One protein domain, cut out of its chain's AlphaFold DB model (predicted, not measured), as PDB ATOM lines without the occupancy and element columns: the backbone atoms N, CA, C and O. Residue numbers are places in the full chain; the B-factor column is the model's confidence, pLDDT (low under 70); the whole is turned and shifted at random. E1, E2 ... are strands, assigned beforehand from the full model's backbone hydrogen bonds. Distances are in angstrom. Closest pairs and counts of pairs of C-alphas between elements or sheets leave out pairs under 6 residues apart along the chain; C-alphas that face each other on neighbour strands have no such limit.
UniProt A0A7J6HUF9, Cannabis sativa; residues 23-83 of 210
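What this domain is: This is residues 23 to 83 of the 210 residues of a protein of Cannabis sativa (UniProt A0A7J6HUF9). Two small antiparallel sheets of three strands each follow one another along the longest axis and are not face to face: one end of the first sheet, at Ile 28 of E1 and Leu 34 of E2, points at the side of the second, which stands crosswise there, with Arg 60 of E4 and Leu 70 of E5 nearest to it. The strands of the first sheet, E1, E2 and E3, run along that axis as a long twisted ribbon, while E4, E5 and E6 of the second sheet run across it at one end, with residues 52 to 59 linking the two. The printed part has 61 residues with six named strands, E1 to E6 in chain order, and no named helix; the class is all strand. The sheet orders are E1, E2, E3 and E4, E5, E6. The whole is only just loose, close to compact, with a radius of gyration of the C-alphas of 12.8 A, and it is elongated, spanning 40 by 23 by 14 A.

Where its parts are: E1 covers residues 23 to 28 and is 16.5 A long, beginning at C-alpha 23 at (145.400, 210.860, 186.218). E2, residues 34 to 40, is 19.5 A long, and E3, residues 45 to 51, is 17.6 A long. E4 is residues 60 to 64, 13.4 A long, with C-alpha 60 at (135.846, 195.914, 200.214). E5 is residues 67 to 71, 12.3 A long. E6, residues 78 to 81, is 7.2 A long and ends at C-alpha 81 at (147.275, 192.088, 202.757).

How they stand to each other: E1, E2 and E3 form a meander, each strand the antiparallel neighbour of the one before, in a strongly twisted sheet with E1 and E3 as edge strands. In the hairpin of E1 and E2, at 154 degrees, N 25 and O 37 are within hydrogen-bond range at 2.9 A. In the hairpin of E2 and E3, at 153 degrees, N 38 and O 47 are 2.9 A apart. E4, E5 and E6 form a second meander, with E5 as its inner strand. In the hairpin of E4 and E5, at 155 degrees, N 62 and O 69 are 2.9 A apart. In the hairpin of E5 and E6, at 151 degrees, N 79 and O 70 are 2.8 A apart. Between the sheets, the closest C-alphas of E1 and E4 are those of Ile 28 and Arg 60, 7.8 A apart. Those of E2 and E5 are Leu 34 and Leu 70, 7.5 A apart. E2 and E4 are only just apart, at 8.5 A, and E3 and E6 are apart.

The domain as a whole: The two C-alphas farthest apart, those of Leu 42 and Ser 75, are separated by 40.7 A. The printed part has no cut. The links E1 to E2, E2 to E3 and E4 to E5 are tight, E3 to E4 and E5 to E6 are short, and no link is long. The mean pLDDT of the printed part is 86.4, and no printed residue is under 70.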
ATOM      1  N   SER A  23     145.878 211.081 184.849       93.06
ATOM      2  CA  SER A  23     145.400 210.860 186.218       93.06
ATOM      3  C   SER A  23     145.606 209.407 186.634       93.06
ATOM      4  O   SER A  23     145.847 208.542 185.791       93.06
ATOM      5  N   ALA A  24     145.505 209.128 187.931       93.00
ATOM      6  CA  ALA A  24     145.531 207.771 188.457       93.00
ATOM      7  C   ALA A  24     144.398 207.553 189.457       93.00
ATOM      8  O   ALA A  24     144.014 208.470 190.184       93.00
ATOM      9  N   VAL A  25     143.871 206.333 189.494       93.50
ATOM     10  CA  VAL A  25     142.828 205.928 190.436       93.50
ATOM     11  C   VAL A  25     143.134 204.546 190.993       93.50
ATOM     12  O   VAL A  25     143.529 203.649 190.253       93.50
ATOM     13  N   LEU A  26     142.943 204.385 192.299       92.44
ATOM     14  CA  LEU A  26     142.947 203.092 192.968       92.44
ATOM     15  C   LEU A  26     141.490 202.660 193.161       92.44
ATOM     16  O   LEU A  26     140.737 203.351 193.846       92.44
ATOM     17  N   GLN A  27     141.080 201.557 192.539       92.50
ATOM     18  CA  GLN A  27     139.694 201.083 192.597       92.50
ATOM     19  C   GLN A  27     139.621 199.558 192.567       92.50
ATOM     20  O   GLN A  27     140.502 198.903 192.015       92.50
ATOM     21  N   ILE A  28     138.559 198.995 193.141       91.06
ATOM     22  CA  ILE A  28     138.233 197.582 192.938       91.06
ATOM     23  C   ILE A  28     137.545 197.467 191.576       91.06
ATOM     24  O   ILE A  28     136.553 198.154 191.328       91.06
ATOM     25  N   ASN A  29     138.101 196.655 190.683       89.19
ATOM     26  CA  ASN A  29     137.569 196.450 189.340       89.19
ATOM     27  C   ASN A  29     136.535 195.304 189.330       89.19
ATOM     28  O   ASN A  29     136.318 194.632 190.337       89.19
ATOM     29  N   THR A  30     135.851 195.077 188.209       87.38
ATOM     30  CA  THR A  30     134.765 194.080 188.100       87.38
ATOM     31  C   THR A  30     135.233 192.637 188.285       87.38
ATOM     32  O   THR A  30     134.442 191.778 188.660       87.38
ATOM     33  N   ASN A  31     136.525 192.378 188.076       85.94
ATOM     34  CA  ASN A  31     137.198 191.121 188.413       85.94
ATOM     35  C   ASN A  31     137.453 190.959 189.929       85.94
ATOM     36  O   ASN A  31     138.079 189.988 190.341       85.94
ATOM     37  N   GLY A  32     137.030 191.926 190.749       87.12
ATOM     38  CA  GLY A  32     137.221 191.959 192.193       87.12
ATOM     39  C   GLY A  32     138.665 192.174 192.640       87.12
ATOM     40  O   GLY A  32     138.954 192.010 193.821       87.12
ATOM     41  N   ASN A  33     139.570 192.557 191.741       90.31
ATOM     42  CA  ASN A  33     140.927 192.949 192.099       90.31
ATOM     43  C   ASN A  33     140.993 194.430 192.453       90.31
ATOM     44  O   ASN A  33     140.310 195.255 191.845       90.31
ATOM     45  N   LEU A  34     141.849 194.776 193.416       92.12
ATOM     46  CA  LEU A  34     142.196 196.166 193.663       92.12
ATOM     47  C   LEU A  34     143.311 196.578 192.703       92.12
ATOM     48  O   LEU A  34     144.407 196.021 192.743       92.12
ATOM     49  N   GLU A  35     143.030 197.571 191.867       93.38
ATOM     50  CA  GLU A  35     143.898 197.975 190.765       93.38
ATOM     51  C   GLU A  35     144.240 199.465 190.844       93.38
ATOM     52  O   GLU A  35     143.364 200.313 191.045       93.38
ATOM     53  N   LEU A  36     145.523 199.784 190.650       93.81
ATOM     54  CA  LEU A  36     145.987 201.143 190.388       93.81
ATOM     55  C   LEU A  36     146.012 201.357 188.877       93.81
ATOM     56  O   LEU A  36     146.824 200.759 188.169       93.81
ATOM     57  N   ILE A  37     145.131 202.222 188.388       94.00
ATOM     58  CA  ILE A  37     144.926 202.459 186.961       94.00
ATOM     59  C   ILE A  37     145.370 203.876 186.626       94.00
ATOM     60  O   ILE A  37     144.854 204.843 187.189       94.00
ATOM     61  N   GLN A  38     146.288 203.997 185.673       93.88
ATOM     62  CA  GLN A  38     146.630 205.263 185.041       93.88
ATOM     63  C   GLN A  38     145.677 205.517 183.869       93.88
ATOM     64  O   GLN A  38     145.350 204.604 183.112       93.88
ATOM     65  N   ARG A  39     145.220 206.759 183.717       93.81
ATOM     66  CA  ARG A  39     144.311 207.194 182.651       93.81
ATOM     67  C   ARG A  39     144.876 208.421 181.955       93.81
ATOM     68  O   ARG A  39     145.335 209.342 182.624       93.81
ATOM     69  N   GLU A  40     144.780 208.450 180.634       92.19
ATOM     70  CA  GLU A  40     145.100 209.604 179.798       92.19
ATOM     71  C   GLU A  40     143.829 210.049 179.071       92.19
ATOM     72  O   GLU A  40     143.344 209.391 178.146       92.19
ATOM     73  N   LYS A  41     143.253 211.167 179.529       88.56
ATOM     74  CA  LYS A  41     141.917 211.602 179.104       88.56
ATOM     75  C   LYS A  41     141.868 211.977 177.624       88.56
ATOM     76  O   LYS A  41     140.873 211.680 176.970       88.56
ATOM     77  N   LEU A  42     142.916 212.612 177.091       87.69
ATOM     78  CA  LEU A  42     142.927 213.053 175.688       87.69
ATOM     79  C   LEU A  42     143.067 211.891 174.706       87.69
ATOM     80  O   LEU A  42     142.519 211.948 173.610       87.69
ATOM     81  N   GLN A  43     143.783 210.842 175.102       87.69
ATOM     82  CA  GLN A  43     143.989 209.653 174.273       87.69
ATOM     83  C   GLN A  43     142.918 208.583 174.513       87.69
ATOM     84  O   GLN A  43     142.950 207.539 173.867       87.69
ATOM     85  N   ASN A  44     141.986 208.832 175.443       89.19
ATOM     86  CA  ASN A  44     140.994 207.867 175.908       89.19
ATOM     87  C   ASN A  44     141.620 206.495 176.223       89.19
ATOM     88  O   ASN A  44     141.090 205.448 175.849       89.19
ATOM     89  N   SER A  45     142.787 206.510 176.867       90.69
ATOM     90  CA  SER A  45     143.556 205.306 177.163       90.69
ATOM     91  C   SER A  45     143.714 205.113 178.665       90.69
ATOM     92  O   SER A  45     143.719 206.062 179.456       90.69
ATOM     93  N   SER A  46     143.813 203.851 179.071       92.56
ATOM     94  CA  SER A  46     144.039 203.466 180.458       92.56
ATOM     95  C   SER A  46     144.946 202.251 180.539       92.56
ATOM     96  O   SER A  46     144.831 201.346 179.714       92.56
ATOM     97  N   SER A  47     145.800 202.211 181.554       92.50
ATOM     98  CA  SER A  47     146.698 201.092 181.827       92.50
ATOM     99  C   SER A  47     146.674 200.729 183.308       92.50
ATOM    100  O   SER A  47     146.685 201.599 184.182       92.50
ATOM    101  N   THR A  48     146.647 199.430 183.596       92.81
ATOM    102  CA  THR A  48     146.809 198.921 184.960       92.81
ATOM    103  C   THR A  48     148.292 198.903 185.302       92.81
ATOM    104  O   THR A  48     149.089 198.263 184.621       92.81
ATOM    105  N   ILE A  49     148.654 199.635 186.350       93.19
ATOM    106  CA  ILE A  49     150.033 199.832 186.807       93.19
ATOM    107  C   ILE A  49     150.383 198.843 187.920       93.19
ATOM    108  O   ILE A  49     151.522 198.398 188.033       93.19
ATOM    109  N   TRP A  50     149.394 198.489 188.741       91.81
ATOM    110  CA  TRP A  50     149.529 197.521 189.823       91.81
ATOM    111  C   TRP A  50     148.181 196.849 190.108       91.81
ATOM    112  O   TRP A  50     147.138 197.489 189.963       91.81
ATOM    113  N   SER A  51     148.207 195.581 190.519       90.44
ATOM    114  CA  SER A  51     147.027 194.795 190.898       90.44
ATOM    115  C   SER A  51     147.367 193.814 192.020       90.44
ATOM    116  O   SER A  51     148.493 193.317 192.093       90.44
ATOM    117  N   THR A  52     146.384 193.503 192.864       88.06
ATOM    118  CA  THR A  52     146.496 192.488 193.925       88.06
ATOM    119  C   THR A  52     146.600 191.052 193.407       88.06
ATOM    120  O   THR A  52     147.111 190.205 194.133       88.06
ATOM    121  N   ASN A  53     146.140 190.783 192.178       88.06
ATOM    122  CA  ASN A  53     146.092 189.452 191.551       88.06
ATOM    123  C   ASN A  53     145.455 188.362 192.440       88.06
ATOM    124  O   ASN A  53     146.023 187.289 192.626       88.06
ATOM    125  N   VAL A  54     144.285 188.654 193.007       86.12
ATOM    126  CA  VAL A  54     143.456 187.698 193.750       86.12
ATOM    127  C   VAL A  54     142.561 186.901 192.803       86.12
ATOM    128  O   VAL A  54     142.037 187.441 191.825       86.12
ATOM    129  N   ASP A  55     142.361 185.623 193.132       79.88
ATOM    130  CA  ASP A  55     141.543 184.680 192.353       79.88
ATOM    131  C   ASP A  55     140.040 184.771 192.675       79.88
ATOM    132  O   ASP A  55     139.203 184.268 191.924       79.88
ATOM    133  N   LEU A  56     139.686 185.402 193.800       76.56
ATOM    134  CA  LEU A  56     138.312 185.532 194.284       76.56
ATOM    135  C   LEU A  56     137.828 186.983 194.191       76.56
ATOM    136  O   LEU A  56     138.601 187.906 194.464       76.56
ATOM    137  N   PRO A  57     136.547 187.208 193.848       73.56
ATOM    138  CA  PRO A  57     136.018 188.553 193.733       73.56
ATOM    139  C   PRO A  57     135.954 189.227 195.109       73.56
ATOM    140  O   PRO A  57     135.217 188.794 195.992       73.56
ATOM    141  N   SER A  58     136.711 190.310 195.290       76.94
ATOM    142  CA  SER A  58     136.594 191.185 196.458       76.94
ATOM    143  C   SER A  58     135.646 192.355 196.188       76.94
ATOM    144  O   SER A  58     135.388 192.720 195.040       76.94
ATOM    145  N   ASN A  59     135.142 192.981 197.250       80.31
ATOM    146  CA  ASN A  59     134.291 194.172 197.140       80.31
ATOM    147  C   ASN A  59     134.533 195.205 198.254       80.31
ATOM    148  O   ASN A  59     133.808 196.198 198.338       80.31
ATOM    149  N   ARG A  60     135.549 195.002 199.107       84.06
ATOM    150  CA  ARG A  60     135.846 195.914 200.214       84.06
ATOM    151  C   ARG A  60     137.329 195.977 200.547       84.06
ATOM    152  O   ARG A  60     138.007 194.959 200.649       84.06
ATOM    153  N   THR A  61     137.802 197.187 200.824       81.94
ATOM    154  CA  THR A  61     139.099 197.432 201.458       81.94
ATOM    155  C   THR A  61     138.921 197.856 202.914       81.94
ATOM    156  O   THR A  61     137.899 198.422 203.309       81.94
ATOM    157  N   SER A  62     139.920 197.565 203.740       83.31
ATOM    158  CA  SER A  62     140.012 198.052 205.117       83.31
ATOM    159  C   SER A  62     141.464 198.368 205.464       83.31
ATOM    160  O   SER A  62     142.384 197.833 204.848       83.31
ATOM    161  N   SER A  63     141.672 199.245 206.442       78.75
ATOM    162  CA  SER A  63     142.994 199.533 206.990       78.75
ATOM    163  C   SER A  63     142.947 199.372 208.501       78.75
ATOM    164  O   SER A  63     142.045 199.901 209.148       78.75
ATOM    165  N   ASN A  64     143.893 198.621 209.060       74.62
ATOM    166  CA  ASN A  64     144.060 198.501 210.503       74.62
ATOM    167  C   ASN A  64     145.552 198.537 210.844       74.62
ATOM    168  O   ASN A  64     146.314 197.690 210.381       74.62
ATOM    169  N   ASN A  65     145.971 199.515 211.650       71.12
ATOM    170  CA  ASN A  65     147.356 199.669 212.109       71.12
ATOM    171  C   ASN A  65     148.407 199.654 210.979       71.12
ATOM    172  O   ASN A  65     149.477 199.069 211.134       71.12
ATOM    173  N   GLY A  66     148.095 200.275 209.838       73.38
ATOM    174  CA  GLY A  66     148.978 200.327 208.666       73.38
ATOM    175  C   GLY A  66     148.900 199.100 207.750       73.38
ATOM    176  O   GLY A  66     149.449 199.142 206.651       73.38
ATOM    177  N   ASN A  67     148.197 198.033 208.150       78.69
ATOM    178  CA  ASN A  67     147.905 196.904 207.270       78.69
ATOM    179  C   ASN A  67     146.716 197.253 206.382       78.69
ATOM    180  O   ASN A  67     145.610 197.479 206.881       78.69
ATOM    181  N   PHE A  68     146.953 197.290 205.079       85.62
ATOM    182  CA  PHE A  68     145.930 197.533 204.080       85.62
ATOM    183  C   PHE A  68     145.452 196.192 203.532       85.62
ATOM    184  O   PHE A  68     146.256 195.388 203.063       85.62
ATOM    185  N   VAL A  69     144.151 195.938 203.647       87.94
ATOM    186  CA  VAL A  69     143.568 194.608 203.466       87.94
ATOM    187  C   VAL A  69     142.427 194.659 202.463       87.94
ATOM    188  O   VAL A  69     141.504 195.464 202.612       87.94
ATOM    189  N   LEU A  70     142.472 193.753 201.489       88.75
ATOM    190  CA  LEU A  70     141.383 193.458 200.566       88.75
ATOM    191  C   LEU A  70     140.573 192.277 201.111       88.75
ATOM    192  O   LEU A  70     141.158 191.260 201.490       88.75
ATOM    193  N   ARG A  71     139.247 192.411 201.179       89.06
ATOM    194  CA  ARG A  71     138.357 191.404 201.773       89.06
ATOM    195  C   ARG A  71     137.186 191.065 200.868       89.06
ATOM    196  O   ARG A  71     136.666 191.931 200.159       89.06
ATOM    197  N   ASP A  72     136.730 189.824 200.983       85.62
ATOM    198  CA  ASP A  72     135.389 189.444 200.553       85.62
ATOM    199  C   ASP A  72     134.397 189.746 201.686       85.62
ATOM    200  O   ASP A  72     134.567 189.306 202.822       85.62
ATOM    201  N   VAL A  73     133.357 190.529 201.398       77.75
ATOM    202  CA  VAL A  73     132.297 190.845 202.372       77.75
ATOM    203  C   VAL A  73     131.404 189.641 202.664       77.75
ATOM    204  O   VAL A  73     130.827 189.583 203.747       77.75
ATOM    205  N   THR A  74     131.287 188.697 201.730       81.31
ATOM    206  CA  THR A  74     130.381 187.550 201.858       81.31
ATOM    207  C   THR A  74     130.916 186.545 202.868       81.31
ATOM    208  O   THR A  74     130.216 186.180 203.809       81.31
ATOM    209  N   SER A  75     132.169 186.123 202.690       83.12
ATOM    210  CA  SER A  75     132.857 185.208 203.608       83.12
ATOM    211  C   SER A  75     133.497 185.918 204.805       83.12
ATOM    212  O   SER A  75     133.709 185.303 205.849       83.12
ATOM    213  N   GLY A  76     133.808 187.212 204.676       82.06
ATOM    214  CA  GLY A  76     134.615 187.951 205.648       82.06
ATOM    215  C   GLY A  76     136.117 187.653 205.553       82.06
ATOM    216  O   GLY A  76     136.882 188.148 206.385       82.06
ATOM    217  N   GLU A  77     136.548 186.862 204.567       85.25
ATOM    218  CA  GLU A  77     137.939 186.446 204.411       85.25
ATOM    219  C   GLU A  77     138.842 187.590 203.928       85.25
ATOM    220  O   GLU A  77     138.457 188.448 203.125       85.25
ATOM    221  N   ASN A  78     140.086 187.587 204.419       87.44
ATOM    222  CA  ASN A  78     141.148 188.447 203.909       87.44
ATOM    223  C   ASN A  78     141.725 187.806 202.646       87.44
ATOM    224  O   ASN A  78     142.353 186.755 202.726       87.44
ATOM    225  N   LEU A  79     141.542 188.458 201.500       87.44
ATOM    226  CA  LEU A  79     142.011 187.965 200.204       87.44
ATOM    227  C   LEU A  79     143.428 188.441 199.875       87.44
ATOM    228  O   LEU A  79     144.167 187.758 199.174       87.44
ATOM    229  N   TRP A  80     143.812 189.621 200.368       88.44
ATOM    230  CA  TRP A  80     145.149 190.182 200.172       88.44
ATOM    231  C   TRP A  80     145.500 191.153 201.302       88.44
ATOM    232  O   TRP A  80     144.625 191.862 201.806       88.44
ATOM    233  N   GLN A  81     146.777 191.210 201.692       85.12
ATOM    234  CA  GLN A  81     147.275 192.088 202.757       85.12
ATOM    235  C   GLN A  81     148.617 192.727 202.387       85.12
ATOM    236  O   GLN A  81     149.528 192.044 201.906       85.12
ATOM    237  N   SER A  82     148.792 194.016 202.698       79.00
ATOM    238  CA  SER A  82     150.069 194.709 202.472       79.00
ATOM    239  C   SER A  82     151.200 194.129 203.322       79.00
ATOM    240  O   SER A  82     152.344 194.083 202.880       79.00
ATOM    241  N   PHE A  83     150.892 193.605 204.513       75.56
ATOM    242  CA  PHE A  83     151.894 193.005 205.408       75.56
ATOM    243  C   PHE A  83     152.495 191.703 204.868       75.56
ATOM    244  O   PHE A  83     153.603 191.340 205.269       75.56
TER     245      PHE A  83